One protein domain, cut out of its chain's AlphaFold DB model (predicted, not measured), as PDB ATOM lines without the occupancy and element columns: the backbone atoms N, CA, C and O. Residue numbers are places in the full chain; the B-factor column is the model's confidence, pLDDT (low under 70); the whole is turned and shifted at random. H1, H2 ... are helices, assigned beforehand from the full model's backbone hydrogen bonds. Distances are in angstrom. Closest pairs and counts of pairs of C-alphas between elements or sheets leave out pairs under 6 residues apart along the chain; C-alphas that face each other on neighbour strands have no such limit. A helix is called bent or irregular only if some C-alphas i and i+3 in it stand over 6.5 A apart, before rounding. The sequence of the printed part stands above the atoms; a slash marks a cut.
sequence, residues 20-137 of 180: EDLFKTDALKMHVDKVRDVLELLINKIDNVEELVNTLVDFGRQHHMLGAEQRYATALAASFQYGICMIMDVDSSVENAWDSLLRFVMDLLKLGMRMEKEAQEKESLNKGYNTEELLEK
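AT A GLANCE: This is residues 20 to 137 of the 180 residues of the protein "GLOBIN domain-containing protein" of Clytia hemisphaerica (UniProt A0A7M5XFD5). Look for one very long helix, H4, whose first part folds back along H3 as a helical hairpin, while H2 crosses that hairpin's long helix at a steep tilt and H1 runs loosely alongside H2 in the opposite direction. The far end of H4, residues 121 to 137, sticks out from this small helical body as a bare arm and makes much of the length. The printed part has 118 residues with four named helices, H1, H2, H3 and H4 in that order, and no named strand; its class is all helix. The whole is loose, with a radius of gyration of the C-alphas of 18.9 A, and elongated, spanning 71 by 38 by 21 A.

IN THESE COORDINATES: Find C-alpha 26 at (-2.261, -23.900, -44.119); from there H1 runs through residues 26 to 44, 26.5 A from first to last C-alpha. Next comes H2, residues 49 to 65, 24.5 A long. H3 follows with residues 70 to 87, 26.8 A long; it is neither bent nor irregular, but only just: C-alphas 71 and 74 are 6.0 A apart. Look then for C-alpha 92 at (-15.049, -51.961, -61.669), where H4 begins; it takes residues 92 to 137, runs 67.9 A and ends at C-alpha 137, (-42.534, -18.381, -9.505).

HOW THE PARTS SIT: Start at H4, which touches H2 with residues 105 to 117 alone. Their closest C-alphas, those of Gly 60 and Leu 109, are 3.9 A apart, and the two run the same way at a steep tilt of 53 degrees. H4 touches H3 with residues 95 to 113 alone, and the two form a helical hairpin, opposite ways at a shallow tilt of 18 degrees. Compare Ala 77 and Leu 102, their closest C-alphas, 5.5 A apart. H1 and H2 are close but not clearly touching: their closest C-alphas, those of Leu 42 and Leu 52, are 6.8 A apart, and they run opposite ways at a shallow tilt of 20 degrees. H2 and H3 are near each other, with closest C-alphas 8.1 A apart; H1 and H4 are near each other too, while H1 and H3 are apart. In H1, H2 and H4 each O i to N i+4 pair is within hydrogen-bond range; in H3, 12 of 14 are.

THE WHOLE: The two C-alphas farthest apart are those of Asp 89 and Lys 137, at 71.0 A. Residues 24 to 31, 86 to 93 and 121 to 137 stand free; without them the body spans 39 by 38 by 21 A. The printed part has no cut, and its three links are tight. Mean pLDDT of the printed part is 90.3; look for values under 70 at residues 129 to 130 and 132 to 134, in H4.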
ATOM      1  N   GLU A  20      -6.891 -21.061 -57.156       85.94
ATOM      2  CA  GLU A  20      -5.538 -21.576 -57.367       85.94
ATOM      3  C   GLU A  20      -4.655 -21.417 -56.119       85.94
ATOM      4  O   GLU A  20      -3.702 -22.171 -55.916       85.94
ATOM      5  N   ASP A  21      -4.992 -20.457 -55.257       88.62
ATOM      6  CA  ASP A  21      -4.265 -20.164 -54.027       88.62
ATOM      7  C   ASP A  21      -4.828 -20.908 -52.809       88.62
ATOM      8  O   ASP A  21      -4.148 -20.995 -51.786       88.62
ATOM      9  N   LEU A  22      -6.014 -21.524 -52.907       84.56
ATOM     10  CA  LEU A  22      -6.611 -22.294 -51.806       84.56
ATOM     11  C   LEU A  22      -5.668 -23.389 -51.301       84.56
ATOM     12  O   LEU A  22      -5.468 -23.528 -50.093       84.56
ATOM     13  N   PHE A  23      -5.021 -24.112 -52.219       83.38
ATOM     14  CA  PHE A  23      -4.065 -25.175 -51.897       83.38
ATOM     15  C   PHE A  23      -2.787 -24.674 -51.219       83.38
ATOM     16  O   PHE A  23      -2.027 -25.472 -50.675       83.38
ATOM     17  N   LYS A  24      -2.528 -23.363 -51.231       88.69
ATOM     18  CA  LYS A  24      -1.370 -22.772 -50.555       88.69
ATOM     19  C   LYS A  24      -1.652 -22.494 -49.083       88.69
ATOM     20  O   LYS A  24      -0.697 -22.395 -48.316       88.69
ATOM     21  N   THR A  25      -2.922 -22.423 -48.686       89.94
ATOM     22  CA  THR A  25      -3.319 -22.103 -47.312       89.94
ATOM     23  C   THR A  25      -3.050 -23.247 -46.346       89.94
ATOM     24  O   THR A  25      -3.348 -24.408 -46.629       89.94
ATOM     25  N   ASP A  26      -2.533 -22.910 -45.165       89.94
ATOM     26  CA  ASP A  26      -2.261 -23.900 -44.119       89.94
ATOM     27  C   ASP A  26      -3.553 -24.529 -43.594       89.94
ATOM     28  O   ASP A  26      -3.592 -25.717 -43.301       89.94
ATOM     29  N   ALA A  27      -4.643 -23.759 -43.556       87.81
ATOM     30  CA  ALA A  27      -5.956 -24.247 -43.147       87.81
ATOM     31  C   ALA A  27      -6.439 -25.426 -44.001       87.81
ATOM     32  O   ALA A  27      -6.859 -26.450 -43.457       87.81
ATOM     33  N   LEU A  28      -6.358 -25.300 -45.331       88.19
ATOM     34  CA  LEU A  28      -6.773 -26.373 -46.228       88.19
ATOM     35  C   LEU A  28      -5.785 -27.542 -46.189       88.19
ATOM     36  O   LEU A  28      -6.228 -28.683 -46.119       88.19
ATOM     37  N   LYS A  29      -4.471 -27.275 -46.165       90.19
ATOM     38  CA  LYS A  29      -3.442 -28.322 -46.051       90.19
ATOM     39  C   LYS A  29      -3.635 -29.176 -44.800       90.19
ATOM     40  O   LYS A  29      -3.777 -30.383 -44.916       90.19
ATOM     41  N   MET A  30      -3.770 -28.549 -43.630       91.00
ATOM     42  CA  MET A  30      -4.018 -29.263 -42.375       91.00
ATOM     43  C   MET A  30      -5.306 -30.086 -42.418       91.00
ATOM     44  O   MET A  30      -5.379 -31.153 -41.814       91.00
ATOM     45  N   HIS A  31      -6.354 -29.589 -43.080       90.88
ATOM     46  CA  HIS A  31      -7.592 -30.349 -43.208       90.88
ATOM     47  C   HIS A  31      -7.418 -31.558 -44.132       90.88
ATOM     48  O   HIS A  31      -7.882 -32.643 -43.793       90.88
ATOM     49  N   VAL A  32      -6.709 -31.396 -45.252       90.25
ATOM     50  CA  VAL A  32      -6.354 -32.498 -46.158       90.25
ATOM     51  C   VAL A  32      -5.486 -33.536 -45.446       90.25
ATOM     52  O   VAL A  32      -5.756 -34.726 -45.580       90.25
ATOM     53  N   ASP A  33      -4.513 -33.111 -44.639       92.06
ATOM     54  CA  ASP A  33      -3.672 -34.013 -43.848       92.06
ATOM     55  C   ASP A  33      -4.514 -34.816 -42.848       92.06
ATOM     56  O   ASP A  33      -4.434 -36.038 -42.813       92.06
ATOM     57  N   LYS A  34      -5.432 -34.163 -42.120       91.94
ATOM     58  CA  LYS A  34      -6.362 -34.866 -41.217       91.94
ATOM     59  C   LYS A  34      -7.244 -35.867 -41.954       91.94
ATOM     60  O   LYS A  34      -7.464 -36.968 -41.466       91.94
ATOM     61  N   VAL A  35      -7.772 -35.496 -43.118       91.06
ATOM     62  CA  VAL A  35      -8.566 -36.403 -43.956       91.06
ATOM     63  C   VAL A  35      -7.736 -37.617 -44.368       91.06
ATOM     64  O   VAL A  35      -8.224 -38.743 -44.282       91.06
ATOM     65  N   ARG A  36      -6.484 -37.404 -44.783       91.56
ATOM     66  CA  ARG A  36      -5.554 -38.479 -45.125       91.56
ATOM     67  C   ARG A  36      -5.315 -39.400 -43.929       91.56
ATOM     68  O   ARG A  36      -5.461 -40.607 -44.088       91.56
ATOM     69  N   ASP A  37      -5.020 -38.853 -42.753       91.94
ATOM     70  CA  ASP A  37      -4.787 -39.634 -41.532       91.94
ATOM     71  C   ASP A  37      -6.000 -40.512 -41.187       91.94
ATOM     72  O   ASP A  37      -5.859 -41.670 -40.794       91.94
ATOM     73  N   VAL A  38      -7.215 -39.987 -41.382       90.06
ATOM     74  CA  VAL A  38      -8.457 -40.743 -41.175       90.06
ATOM     75  C   VAL A  38      -8.615 -41.865 -42.196       90.06
ATOM     76  O   VAL A  38      -9.014 -42.962 -41.817       90.06
ATOM     77  N   LEU A  39      -8.294 -41.628 -43.470       90.38
ATOM     78  CA  LEU A  39      -8.325 -42.675 -44.496       90.38
ATOM     79  C   LEU A  39      -7.281 -43.767 -44.222       90.38
ATOM     80  O   LEU A  39      -7.594 -44.950 -44.344       90.38
ATOM     81  N   GLU A  40      -6.072 -43.393 -43.800       91.69
ATOM     82  CA  GLU A  40      -5.034 -44.346 -43.395       91.69
ATOM     83  C   GLU A  40      -5.483 -45.172 -42.181       91.69
ATOM     84  O   GLU A  40      -5.346 -46.397 -42.182       91.69
ATOM     85  N   LEU A  41      -6.082 -44.536 -41.170       89.94
ATOM     86  CA  LEU A  41      -6.679 -45.230 -40.027       89.94
ATOM     87  C   LEU A  41      -7.758 -46.225 -40.475       89.94
ATOM     88  O   LEU A  41      -7.777 -47.356 -39.996       89.94
ATOM     89  N   LEU A  42      -8.624 -45.815 -41.404       90.44
ATOM     90  CA  LEU A  42      -9.698 -46.634 -41.967       90.44
ATOM     91  C   LEU A  42      -9.175 -47.912 -42.611       90.44
ATOM     92  O   LEU A  42      -9.657 -48.999 -42.307       90.44
ATOM     93  N   ILE A  43      -8.176 -47.769 -43.479       90.38
ATOM     94  CA  ILE A  43      -7.571 -48.886 -44.205       90.38
ATOM     95  C   ILE A  43      -6.874 -49.831 -43.220       90.38
ATOM     96  O   ILE A  43      -7.035 -51.045 -43.308       90.38
ATOM     97  N   ASN A  44      -6.152 -49.281 -42.240       92.38
ATOM     98  CA  ASN A  44      -5.406 -50.068 -41.258       92.38
ATOM     99  C   ASN A  44      -6.295 -50.769 -40.218       92.38
ATOM    100  O   ASN A  44      -5.848 -51.726 -39.586       92.38
ATOM    101  N   LYS A  45      -7.523 -50.287 -40.003       89.62
ATOM    102  CA  LYS A  45      -8.458 -50.806 -38.991       89.62
ATOM    103  C   LYS A  45      -9.748 -51.357 -39.580       89.62
ATOM    104  O   LYS A  45     -10.729 -51.489 -38.854       89.62
ATOM    105  N   ILE A  46      -9.755 -51.716 -40.862       89.06
ATOM    106  CA  ILE A  46     -10.962 -52.222 -41.525       89.06
ATOM    107  C   ILE A  46     -11.524 -53.485 -40.846       89.06
ATOM    108  O   ILE A  46     -12.736 -53.676 -40.809       89.06
ATOM    109  N   ASP A  47     -10.657 -54.286 -40.215       91.50
ATOM    110  CA  ASP A  47     -11.040 -55.478 -39.448       91.50
ATOM    111  C   ASP A  47     -11.555 -55.164 -38.028       91.50
ATOM    112  O   ASP A  47     -12.172 -56.017 -37.389       91.50
ATOM    113  N   ASN A  48     -11.335 -53.946 -37.517       92.50
ATOM    114  CA  ASN A  48     -11.815 -53.486 -36.211       92.50
ATOM    115  C   ASN A  48     -12.928 -52.438 -36.369       92.50
ATOM    116  O   ASN A  48     -12.771 -51.253 -36.061       92.50
ATOM    117  N   VAL A  49     -14.074 -52.906 -36.865       88.94
ATOM    118  CA  VAL A  49     -15.214 -52.058 -37.242       88.94
ATOM    119  C   VAL A  49     -15.741 -51.218 -36.074       88.94
ATOM    120  O   VAL A  49     -16.127 -50.073 -36.282       88.94
ATOM    121  N   GLU A  50     -15.746 -51.742 -34.845       92.44
ATOM    122  CA  GLU A  50     -16.298 -51.035 -33.680       92.44
ATOM    123  C   GLU A  50     -15.529 -49.744 -33.364       92.44
ATOM    124  O   GLU A  50     -16.125 -48.676 -33.198       92.44
ATOM    125  N   GLU A  51     -14.197 -49.818 -33.336       90.00
ATOM    126  CA  GLU A  51     -13.353 -48.648 -33.092       90.00
ATOM    127  C   GLU A  51     -13.527 -47.600 -34.199       90.00
ATOM    128  O   GLU A  51     -13.591 -46.392 -33.935       90.00
ATOM    129  N   LEU A  52     -13.653 -48.067 -35.441       91.94
ATOM    130  CA  LEU A  52     -13.829 -47.193 -36.584       91.94
ATOM    131  C   LEU A  52     -15.181 -46.469 -36.550       91.94
ATOM    132  O   LEU A  52     -15.240 -45.265 -36.803       91.94
ATOM    133  N   VAL A  53     -16.253 -47.180 -36.194       95.19
ATOM    134  CA  VAL A  53     -17.597 -46.607 -36.053       95.19
ATOM    135  C   VAL A  53     -17.592 -45.463 -35.047       95.19
ATOM    136  O   VAL A  53     -18.040 -44.366 -35.382       95.19
ATOM    137  N   ASN A  54     -17.042 -45.689 -33.852       94.38
ATOM    138  CA  ASN A  54     -16.985 -44.665 -32.809       94.38
ATOM    139  C   ASN A  54     -16.199 -43.433 -33.278       94.38
ATOM    140  O   ASN A  54     -16.690 -42.309 -33.186       94.38
ATOM    141  N   THR A  55     -15.029 -43.655 -33.880       93.69
ATOM    142  CA  THR A  55     -14.166 -42.578 -34.384       93.69
ATOM    143  C   THR A  55     -14.868 -41.721 -35.446       93.69
ATOM    144  O   THR A  55     -14.842 -40.491 -35.386       93.69
ATOM    145  N   LEU A  56     -15.528 -42.351 -36.422       95.38
ATOM    146  CA  LEU A  56     -16.214 -41.642 -37.505       95.38
ATOM    147  C   LEU A  56     -17.464 -40.901 -37.024       95.38
ATOM    148  O   LEU A  56     -17.744 -39.797 -37.496       95.38
ATOM    149  N   VAL A  57     -18.199 -41.471 -36.068       97.31
ATOM    150  CA  VAL A  57     -19.328 -40.792 -35.422       97.31
ATOM    151  C   VAL A  57     -18.844 -39.550 -34.675       97.31
ATOM    152  O   VAL A  57     -19.439 -38.481 -34.830       97.31
ATOM    153  N   ASP A  58     -17.742 -39.642 -33.931       96.06
ATOM    154  CA  ASP A  58     -17.173 -38.499 -33.212       96.06
ATOM    155  C   ASP A  58     -16.690 -37.400 -34.164       96.06
ATOM    156  O   ASP A  58     -16.953 -36.217 -33.925       96.06
ATOM    157  N   PHE A  59     -16.075 -37.757 -35.296       95.00
ATOM    158  CA  PHE A  59     -15.780 -36.774 -36.340       95.00
ATOM    159  C   PHE A  59     -17.043 -36.129 -36.899       95.00
ATOM    160  O   PHE A  59     -17.043 -34.925 -37.152       95.00
ATOM    161  N   GLY A  60     -18.125 -36.891 -37.063       96.44
ATOM    162  CA  GLY A  60     -19.418 -36.364 -37.483       96.44
ATOM    163  C   GLY A  60     -19.930 -35.293 -36.522       96.44
ATOM    164  O   GLY A  60     -20.293 -34.196 -36.950       96.44
ATOM    165  N   ARG A  61     -19.886 -35.565 -35.213       97.69
ATOM    166  CA  ARG A  61     -20.277 -34.596 -34.175       97.69
ATOM    167  C   ARG A  61     -19.440 -33.323 -34.251       97.69
ATOM    168  O   ARG A  61     -19.992 -32.228 -34.321       97.69
ATOM    169  N   GLN A  62     -18.116 -33.463 -34.338       95.12
ATOM    170  CA  GLN A  62     -17.202 -32.321 -34.453       95.12
ATOM    171  C   GLN A  62     -17.488 -31.473 -35.699       95.12
ATOM    172  O   GLN A  62     -17.519 -30.248 -35.614       95.12
ATOM    173  N   HIS A  63     -17.748 -32.099 -36.850       94.12
ATOM    174  CA  HIS A  63     -18.094 -31.369 -38.071       94.12
ATOM    175  C   HIS A  63     -19.403 -30.588 -37.915       94.12
ATOM    176  O   HIS A  63     -19.461 -29.429 -38.330       94.12
ATOM    177  N   HIS A  64     -20.428 -31.163 -37.274       94.69
ATOM    178  CA  HIS A  64     -21.666 -30.435 -36.965       94.69
ATOM    179  C   HIS A  64     -21.414 -29.244 -36.034       94.69
ATOM    180  O   HIS A  64     -21.893 -28.149 -36.313       94.69
ATOM    181  N   MET A  65     -20.602 -29.405 -34.983       93.12
ATOM    182  CA  MET A  65     -20.230 -28.297 -34.087       93.12
ATOM    183  C   MET A  65     -19.499 -27.156 -34.816       93.12
ATOM    184  O   MET A  65     -19.631 -25.991 -34.446       93.12
ATOM    185  N   LEU A  66     -18.748 -27.474 -35.873       90.44
ATOM    186  CA  LEU A  66     -18.097 -26.489 -36.743       90.44
ATOM    187  C   LEU A  66     -19.061 -25.852 -37.764       90.44
ATOM    188  O   LEU A  66     -18.664 -24.960 -38.514       90.44
ATOM    189  N   GLY A  67     -20.328 -26.271 -37.766       90.50
ATOM    190  CA  GLY A  67     -21.407 -25.775 -38.615       90.50
ATOM    191  C   GLY A  67     -21.585 -26.548 -39.920       90.50
ATOM    192  O   GLY A  67     -22.383 -26.127 -40.755       90.50
ATOM    193  N   ALA A  68     -20.829 -27.631 -40.147       90.50
ATOM    194  CA  ALA A  68     -20.944 -28.414 -41.372       90.50
ATOM    195  C   ALA A  68     -22.362 -28.967 -41.527       90.50
ATOM    196  O   ALA A  68     -22.986 -29.415 -40.567       90.50
ATOM    197  N   GLU A  69     -22.854 -28.992 -42.762       90.19
ATOM    198  CA  GLU A  69     -24.158 -29.568 -43.072       90.19
ATOM    199  C   GLU A  69     -24.015 -30.954 -43.703       90.19
ATOM    200  O   GLU A  69     -23.166 -31.186 -44.566       90.19
ATOM    201  N   GLN A  70     -24.919 -31.868 -43.345       91.06
ATOM    202  CA  GLN A  70     -24.913 -33.255 -43.832       91.06
ATOM    203  C   GLN A  70     -24.954 -33.369 -45.364       91.06
ATOM    204  O   GLN A  70     -24.418 -34.325 -45.927       91.06
ATOM    205  N   ARG A  71     -25.565 -32.392 -46.053       87.62
ATOM    206  CA  ARG A  71     -25.645 -32.365 -47.523       87.62
ATOM    207  C   ARG A  71     -24.270 -32.340 -48.197       87.62
ATOM    208  O   ARG A  71     -24.134 -32.860 -49.300       87.62
ATOM    209  N   TYR A  72     -23.250 -31.796 -47.531       88.00
ATOM    210  CA  TYR A  72     -21.899 -31.703 -48.081       88.00
ATOM    211  C   TYR A  72     -21.096 -32.999 -47.941       88.00
ATOM    212  O   TYR A  72     -20.201 -33.243 -48.747       88.00
ATOM    213  N   ALA A  73     -21.445 -33.874 -46.992       86.38
ATOM    214  CA  ALA A  73     -20.771 -35.161 -46.826       86.38
ATOM    215  C   ALA A  73     -20.956 -36.070 -48.058       86.38
ATOM    216  O   ALA A  73     -20.006 -36.683 -48.532       86.38
ATOM    217  N   THR A  74     -22.158 -36.110 -48.647       84.06
ATOM    218  CA  THR A  74     -22.402 -36.893 -49.876       84.06
ATOM    219  C   THR A  74     -21.557 -36.392 -51.048       84.06
ATOM    220  O   THR A  74     -20.980 -37.187 -51.784       84.06
ATOM    221  N   ALA A  75     -21.459 -35.070 -51.207       86.94
ATOM    222  CA  ALA A  75     -20.643 -34.459 -52.250       86.94
ATOM    223  C   ALA A  75     -19.155 -34.798 -52.100       86.94
ATOM    224  O   ALA A  75     -18.456 -34.995 -53.097       86.94
ATOM    225  N   LEU A  76     -18.678 -34.887 -50.857       87.44
ATOM    226  CA  LEU A  76     -17.299 -35.234 -50.557       87.44
ATOM    227  C   LEU A  76     -16.968 -36.677 -50.971       87.44
ATOM    228  O   LEU A  76     -15.958 -36.882 -51.637       87.44
ATOM    229  N   ALA A  77     -17.833 -37.656 -50.672       89.81
ATOM    230  CA  ALA A  77     -17.643 -39.036 -51.143       89.81
ATOM    231  C   ALA A  77     -17.562 -39.127 -52.671       89.81
ATOM    232  O   ALA A  77     -16.624 -39.724 -53.192       89.81
ATOM    233  N   ALA A  78     -18.486 -38.483 -53.391       89.88
ATOM    234  CA  ALA A  78     -18.455 -38.465 -54.854       89.88
ATOM    235  C   ALA A  78     -17.164 -37.830 -55.401       89.88
ATOM    236  O   ALA A  78     -16.605 -38.301 -56.389       89.88
ATOM    237  N   SER A  79     -16.662 -36.787 -54.733       90.12
ATOM    238  CA  SER A  79     -15.406 -36.131 -55.109       90.12
ATOM    239  C   SER A  79     -14.190 -37.038 -54.881       90.12
ATOM    240  O   SER A  79     -13.298 -37.065 -55.726       90.12
ATOM    241  N   PHE A  80     -14.156 -37.806 -53.784       91.12
ATOM    242  CA  PHE A  80     -13.105 -38.804 -53.555       91.12
ATOM    243  C   PHE A  80     -13.150 -39.922 -54.584       91.12
ATOM    244  O   PHE A  80     -12.117 -40.224 -55.172       91.12
ATOM    245  N   GLN A  81     -14.334 -40.482 -54.835       91.69
ATOM    246  CA  GLN A  81     -14.512 -41.542 -55.820       91.69
ATOM    247  C   GLN A  81     -13.996 -41.099 -57.192       91.69
ATOM    248  O   GLN A  81     -13.162 -41.770 -57.793       91.69
ATOM    249  N   TYR A  82     -14.422 -39.916 -57.645       91.19
ATOM    250  CA  TYR A  82     -13.951 -39.336 -58.900       91.19
ATOM    251  C   TYR A  82     -12.425 -39.163 -58.921       91.19
ATOM    252  O   TYR A  82     -11.773 -39.531 -59.893       91.19
ATOM    253  N   GLY A  83     -11.840 -38.630 -57.843       91.06
ATOM    254  CA  GLY A  83     -10.391 -38.453 -57.733       91.06
ATOM    255  C   GLY A  83      -9.615 -39.771 -57.800       91.06
ATOM    256  O   GLY A  83      -8.609 -39.845 -58.500       91.06
ATOM    257  N   ILE A  84     -10.102 -40.813 -57.125       89.94
ATOM    258  CA  ILE A  84      -9.499 -42.151 -57.139       89.94
ATOM    259  C   ILE A  84      -9.523 -42.722 -58.559       89.94
ATOM    260  O   ILE A  84      -8.466 -43.086 -59.067       89.94
ATOM    261  N   CYS A  85     -10.680 -42.718 -59.232       90.00
ATOM    262  CA  CYS A  85     -10.813 -43.242 -60.597       90.00
ATOM    263  C   CYS A  85     -10.004 -42.449 -61.635       90.00
ATOM    264  O   CYS A  85      -9.606 -42.992 -62.660       90.00
ATOM    265  N   MET A  86      -9.757 -41.159 -61.394       92.81
ATOM    266  CA  MET A  86      -8.937 -40.328 -62.280       92.81
ATOM    267  C   MET A  86      -7.435 -40.592 -62.140       92.81
ATOM    268  O   MET A  86      -6.688 -40.405 -63.099       92.81
ATOM    269  N   ILE A  87      -6.978 -40.949 -60.938       92.56
ATOM    270  CA  ILE A  87      -5.550 -41.105 -60.624       92.56
ATOM    271  C   ILE A  87      -5.107 -42.560 -60.776       92.56
ATOM    272  O   ILE A  87      -3.958 -42.824 -61.130       92.56
ATOM    273  N   MET A  88      -6.001 -43.502 -60.486       90.62
ATOM    274  CA  MET A  88      -5.711 -44.926 -60.456       90.62
ATOM    275  C   MET A  88      -6.439 -45.634 -61.598       90.62
ATOM    276  O   MET A  88      -7.640 -45.457 -61.774       90.62
ATOM    277  N   ASP A  89      -5.719 -46.479 -62.334       93.12
ATOM    278  CA  ASP A  89      -6.322 -47.418 -63.283       93.12
ATOM    279  C   ASP A  89      -6.925 -48.587 -62.491       93.12
ATOM    280  O   ASP A  89      -6.241 -49.556 -62.152       93.12
ATOM    281  N   VAL A  90      -8.181 -48.422 -62.073       92.56
ATOM    282  CA  VAL A  90      -8.927 -49.395 -61.268       92.56
ATOM    283  C   VAL A  90      -9.985 -50.081 -62.116       92.56
ATOM    284  O   VAL A  90     -10.644 -49.457 -62.945       92.56
ATOM    285  N   ASP A  91     -10.172 -51.379 -61.891       95.44
ATOM    286  CA  ASP A  91     -11.310 -52.084 -62.462       95.44
ATOM    287  C   ASP A  91     -12.607 -51.752 -61.704       95.44
ATOM    288  O   ASP A  91     -12.610 -51.153 -60.622       95.44
ATOM    289  N   SER A  92     -13.734 -52.191 -62.264       94.75
ATOM    290  CA  SER A  92     -15.049 -51.961 -61.669       94.75
ATOM    291  C   SER A  92     -15.216 -52.615 -60.293       94.75
ATOM    292  O   SER A  92     -16.029 -52.159 -59.492       94.75
ATOM    293  N   SER A  93     -14.469 -53.676 -59.978       96.19
ATOM    294  CA  SER A  93     -14.534 -54.313 -58.662       96.19
ATOM    295  C   SER A  93     -13.897 -53.422 -57.599       96.19
ATOM    296  O   SER A  93     -14.478 -53.226 -56.531       96.19
ATOM    297  N   VAL A  94     -12.718 -52.869 -57.885       94.44
ATOM    298  CA  VAL A  94     -12.007 -51.950 -56.988       94.44
ATOM    299  C   VAL A  94     -12.762 -50.627 -56.866       94.44
ATOM    300  O   VAL A  94     -12.909 -50.111 -55.758       94.44
ATOM    301  N   GLU A  95     -13.310 -50.116 -57.968       93.44
ATOM    302  CA  GLU A  95     -14.167 -48.928 -57.970       93.44
ATOM    303  C   GLU A  95     -15.366 -49.089 -57.018       93.44
ATOM    304  O   GLU A  95     -15.601 -48.235 -56.160       93.44
ATOM    305  N   ASN A  96     -16.084 -50.213 -57.113       94.81
ATOM    306  CA  ASN A  96     -17.238 -50.509 -56.259       94.81
ATOM    307  C   ASN A  96     -16.860 -50.690 -54.779       94.81
ATOM    308  O   ASN A  96     -17.652 -50.360 -53.890       94.81
ATOM    309  N   ALA A  97     -15.665 -51.219 -54.498       94.19
ATOM    310  CA  ALA A  97     -15.161 -51.339 -53.135       94.19
ATOM    311  C   ALA A  97     -14.913 -49.956 -52.510       94.19
ATOM    312  O   ALA A  97     -15.321 -49.720 -51.371       94.19
ATOM    313  N   TRP A  98     -14.318 -49.029 -53.267       93.88
ATOM    314  CA  TRP A  98     -14.148 -47.641 -52.834       93.88
ATOM    315  C   TRP A  98     -15.480 -46.919 -52.642       93.88
ATOM    316  O   TRP A  98     -15.651 -46.282 -51.603       93.88
ATOM    317  N   ASP A  99     -16.445 -47.078 -53.554       94.00
ATOM    318  CA  ASP A  99     -17.778 -46.479 -53.389       94.00
ATOM    319  C   ASP A  99     -18.440 -46.974 -52.096       94.00
ATOM    320  O   ASP A  99     -18.896 -46.182 -51.270       94.00
ATOM    321  N   SER A 100     -18.411 -48.289 -51.865       94.19
ATOM    322  CA  SER A 100     -18.981 -48.904 -50.663       94.19
ATOM    323  C   SER A 100     -18.316 -48.384 -49.386       94.19
ATOM    324  O   SER A 100     -19.006 -48.032 -48.425       94.19
ATOM    325  N   LEU A 101     -16.982 -48.289 -49.383       92.50
ATOM    326  CA  LEU A 101     -16.215 -47.776 -48.253       92.50
ATOM    327  C   LEU A 101     -16.536 -46.302 -47.982       92.50
ATOM    328  O   LEU A 101     -16.871 -45.935 -46.859       92.50
ATOM    329  N   LEU A 102     -16.478 -45.450 -49.006       93.88
ATOM    330  CA  LEU A 102     -16.739 -44.018 -48.872       93.88
ATOM    331  C   LEU A 102     -18.177 -43.751 -48.419       93.88
ATOM    332  O   LEU A 102     -18.399 -42.882 -47.575       93.88
ATOM    333  N   ARG A 103     -19.156 -44.522 -48.909       93.44
ATOM    334  CA  ARG A 103     -20.546 -44.443 -48.441       93.44
ATOM    335  C   ARG A 103     -20.671 -44.806 -46.969       93.44
ATOM    336  O   ARG A 103     -21.268 -44.032 -46.223       93.44
ATOM    337  N   PHE A 104     -20.057 -45.909 -46.541       93.19
ATOM    338  CA  PHE A 104     -20.021 -46.302 -45.131       93.19
ATOM    339  C   PHE A 104     -19.455 -45.179 -44.246       93.19
ATOM    340  O   PHE A 104     -20.068 -44.803 -43.246       93.19
ATOM    341  N   VAL A 105     -18.338 -44.572 -44.658       93.75
ATOM    342  CA  VAL A 105     -17.720 -43.450 -43.936       93.75
ATOM    343  C   VAL A 105     -18.654 -42.244 -43.846       93.75
ATOM    344  O   VAL A 105     -18.853 -41.691 -42.761       93.75
ATOM    345  N   MET A 106     -19.260 -41.838 -44.964       95.00
ATOM    346  CA  MET A 106     -20.153 -40.677 -44.975       95.00
ATOM    347  C   MET A 106     -21.440 -40.914 -44.187       95.00
ATOM    348  O   MET A 106     -21.963 -39.969 -43.594       95.00
ATOM    349  N   ASP A 107     -21.960 -42.139 -44.152       95.44
ATOM    350  CA  ASP A 107     -23.162 -42.462 -43.386       95.44
ATOM    351  C   ASP A 107     -22.918 -42.365 -41.875       95.44
ATOM    352  O   ASP A 107     -23.765 -41.828 -41.153       95.44
ATOM    353  N   LEU A 108     -21.737 -42.777 -41.406       96.44
ATOM    354  CA  LEU A 108     -21.328 -42.629 -40.007       96.44
ATOM    355  C   LEU A 108     -21.047 -41.173 -39.621       96.44
ATOM    356  O   LEU A 108     -21.502 -40.726 -38.566       96.44
ATOM    357  N   LEU A 109     -20.395 -40.398 -40.495       95.94
ATOM    358  CA  LEU A 109     -20.240 -38.953 -40.297       95.94
ATOM    359  C   LEU A 109     -21.610 -38.274 -40.165       95.94
ATOM    360  O   LEU A 109     -21.864 -37.556 -39.199       95.94
ATOM    361  N   LYS A 110     -22.536 -38.547 -41.093       96.50
ATOM    362  CA  LYS A 110     -23.902 -38.002 -41.036       96.50
ATOM    363  C   LYS A 110     -24.645 -38.445 -39.780       96.50
ATOM    364  O   LYS A 110     -25.411 -37.654 -39.233       96.50
ATOM    365  N   LEU A 111     -24.453 -39.687 -39.329       97.19
ATOM    366  CA  LEU A 111     -25.028 -40.174 -38.075       97.19
ATOM    367  C   LEU A 111     -24.532 -39.343 -36.890       97.19
ATOM    368  O   LEU A 111     -25.359 -38.829 -36.143       97.19
ATOM    369  N   GLY A 112     -23.220 -39.135 -36.772       97.81
ATOM    370  CA  GLY A 112     -22.643 -38.275 -35.738       97.81
ATOM    371  C   GLY A 112     -23.202 -36.854 -35.768       97.81
ATOM    372  O   GLY A 112     -23.612 -36.332 -34.734       97.81
ATOM    373  N   MET A 113     -23.323 -36.262 -36.957       97.50
ATOM    374  CA  MET A 113     -23.919 -34.931 -37.122       97.50
ATOM    375  C   MET A 113     -25.381 -34.877 -36.653       97.50
ATOM    376  O   MET A 113     -25.781 -33.916 -36.002       97.50
ATOM    377  N   ARG A 114     -26.195 -35.901 -36.963       97.38
ATOM    378  CA  ARG A 114     -27.587 -35.984 -36.479       97.38
ATOM    379  C   ARG A 114     -27.657 -36.085 -34.961       97.38
ATOM    380  O   ARG A 114     -28.439 -35.364 -34.355       97.38
ATOM    381  N   MET A 115     -26.830 -36.941 -34.364       97.69
ATOM    382  CA  MET A 115     -26.801 -37.124 -32.911       97.69
ATOM    383  C   MET A 115     -26.460 -35.820 -32.187       97.69
ATOM    384  O   MET A 115     -27.110 -35.481 -31.203       97.69
ATOM    385  N   GLU A 116     -25.470 -35.079 -32.689       97.56
ATOM    386  CA  GLU A 116     -25.082 -33.792 -32.110       97.56
ATOM    387  C   GLU A 116     -26.195 -32.748 -32.253       97.56
ATOM    388  O   GLU A 116     -26.527 -32.055 -31.293       97.56
ATOM    389  N   LYS A 117     -26.835 -32.679 -33.427       96.31
ATOM    390  CA  LYS A 117     -27.989 -31.802 -33.648       96.31
ATOM    391  C   LYS A 117     -29.111 -32.075 -32.639       96.31
ATOM    392  O   LYS A 117     -29.593 -31.147 -31.995       96.31
ATOM    393  N   GLU A 118     -29.500 -33.338 -32.474       96.56
ATOM    394  CA  GLU A 118     -30.544 -33.736 -31.522       96.56
ATOM    395  C   GLU A 118     -30.155 -33.427 -30.068       96.56
ATOM    396  O   GLU A 118     -31.013 -33.069 -29.259       96.56
ATOM    397  N   ALA A 119     -28.873 -33.559 -29.714       96.19
ATOM    398  CA  ALA A 119     -28.377 -33.216 -28.385       96.19
ATOM    399  C   ALA A 119     -28.505 -31.708 -28.102       96.19
ATOM    400  O   ALA A 119     -29.022 -31.325 -27.051       96.19
ATOM    401  N   GLN A 120     -28.126 -30.860 -29.062       94.81
ATOM    402  CA  GLN A 120     -28.239 -29.400 -28.955       94.81
ATOM    403  C   GLN A 120     -29.700 -28.929 -28.885       94.81
ATOM    404  O   GLN A 120     -30.035 -28.025 -28.113       94.81
ATOM    405  N   GLU A 121     -30.593 -29.559 -29.651       94.19
ATOM    406  CA  GLU A 121     -32.035 -29.287 -29.602       94.19
ATOM    407  C   GLU A 121     -32.628 -29.653 -28.231       94.19
ATOM    408  O   GLU A 121     -33.346 -28.850 -27.633       94.19
ATOM    409  N   LYS A 122     -32.272 -30.823 -27.681       94.31
ATOM    410  CA  LYS A 122     -32.699 -31.247 -26.335       94.31
ATOM    411  C   LYS A 122     -32.199 -30.305 -25.242       94.31
ATOM    412  O   LYS A 122     -32.956 -29.977 -24.329       94.31
ATOM    413  N   GLU A 123     -30.950 -29.852 -25.330       93.12
ATOM    414  CA  GLU A 123     -30.390 -28.895 -24.371       93.12
ATOM    415  C   GLU A 123     -31.122 -27.544 -24.427       93.12
ATOM    416  O   GLU A 123     -31.436 -26.960 -23.387       93.12
ATOM    417  N   SER A 124     -31.442 -27.072 -25.633       90.00
ATOM    418  CA  SER A 124     -32.159 -25.811 -25.847       90.00
ATOM    419  C   SER A 124     -33.583 -25.857 -25.286       90.00
ATOM    420  O   SER A 124     -34.008 -24.917 -24.616       90.00
ATOM    421  N   LEU A 125     -34.296 -26.972 -25.485       89.19
ATOM    422  CA  LEU A 125     -35.624 -27.190 -24.905       89.19
ATOM    423  C   LEU A 125     -35.574 -27.201 -23.376       89.19
ATOM    424  O   LEU A 125     -36.371 -26.524 -22.733       89.19
ATOM    425  N   ASN A 126     -34.607 -27.907 -22.783       86.75
ATOM    426  CA  ASN A 126     -34.460 -27.960 -21.329       86.75
ATOM    427  C   ASN A 126     -34.183 -26.569 -20.727       86.75
ATOM    428  O   ASN A 126     -34.737 -26.220 -19.688       86.75
ATOM    429  N   LYS A 127     -33.365 -25.735 -21.385       83.62
ATOM    430  CA  LYS A 127     -33.151 -24.344 -20.949       83.62
ATOM    431  C   LYS A 127     -34.440 -23.524 -21.017       83.62
ATOM    432  O   LYS A 127     -34.729 -22.820 -20.056       83.62
ATOM    433  N   GLY A 128     -35.224 -23.671 -22.089       75.25
ATOM    434  CA  GLY A 128     -36.508 -22.983 -22.265       75.25
ATOM    435  C   GLY A 128     -37.505 -23.253 -21.132       75.25
ATOM    436  O   GLY A 128     -38.008 -22.303 -20.534       75.25
ATOM    437  N   TYR A 129     -37.705 -24.526 -20.770       69.06
ATOM    438  CA  TYR A 129     -38.609 -24.926 -19.680       69.06
ATOM    439  C   TYR A 129     -38.194 -24.369 -18.310       69.06
ATOM    440  O   TYR A 129     -39.045 -23.934 -17.538       69.06
ATOM    441  N   ASN A 130     -36.890 -24.313 -18.018       69.50
ATOM    442  CA  ASN A 130     -36.399 -23.753 -16.754       69.50
ATOM    443  C   ASN A 130     -36.652 -22.237 -16.639       69.50
ATOM    444  O   ASN A 130     -36.837 -21.727 -15.537       69.50
ATOM    445  N   THR A 131     -36.675 -21.499 -17.754       70.69
ATOM    446  CA  THR A 131     -36.988 -20.058 -17.755       70.69
ATOM    447  C   THR A 131     -38.465 -19.756 -17.506       70.69
ATOM    448  O   THR A 131     -38.759 -18.799 -16.793       70.69
ATOM    449  N   GLU A 132     -39.390 -20.549 -18.052       67.69
ATOM    450  CA  GLU A 132     -40.831 -20.344 -17.827       67.69
ATOM    451  C   GLU A 132     -41.229 -20.651 -16.375       67.69
ATOM    452  O   GLU A 132     -41.943 -19.860 -15.762       67.69
ATOM    453  N   GLU A 133     -40.677 -21.711 -15.774       69.00
ATOM    454  CA  GLU A 133     -40.927 -22.049 -14.362       69.00
ATOM    455  C   GLU A 133     -40.410 -20.963 -13.395       69.00
ATOM    456  O   GLU A 133     -41.013 -20.689 -12.354       69.00
ATOM    457  N   LEU A 134     -39.292 -20.309 -13.735       65.69
ATOM    458  CA  LEU A 134     -38.754 -19.191 -12.953       65.69
ATOM    459  C   LEU A 134     -39.598 -17.915 -13.087       65.69
ATOM    460  O   LEU A 134     -39.712 -17.167 -12.116       65.69
ATOM    461  N   LEU A 135     -40.200 -17.669 -14.255       70.00
ATOM    462  CA  LEU A 135     -41.103 -16.535 -14.470       70.00
ATOM    463  C   LEU A 135     -42.443 -16.722 -13.743       70.00
ATOM    464  O   LEU A 135     -42.944 -15.768 -13.150       70.00
ATOM    465  N   GLU A 136     -42.978 -17.943 -13.706       74.38
ATOM    466  CA  GLU A 136     -44.220 -18.259 -12.989       74.38
ATOM    467  C   GLU A 136     -44.039 -18.131 -11.463       74.38
ATOM    468  O   GLU A 136     -44.855 -17.509 -10.781       74.38
ATOM    469  N   LYS A 137     -42.894 -18.581 -10.923       71.50
ATOM    470  CA  LYS A 137     -42.534 -18.381  -9.505       71.50
ATOM    471  C   LYS A 137     -42.303 -16.915  -9.126       71.50
ATOM    472  O   LYS A 137     -42.499 -16.552  -7.970       71.50
TER     473      LYS A 137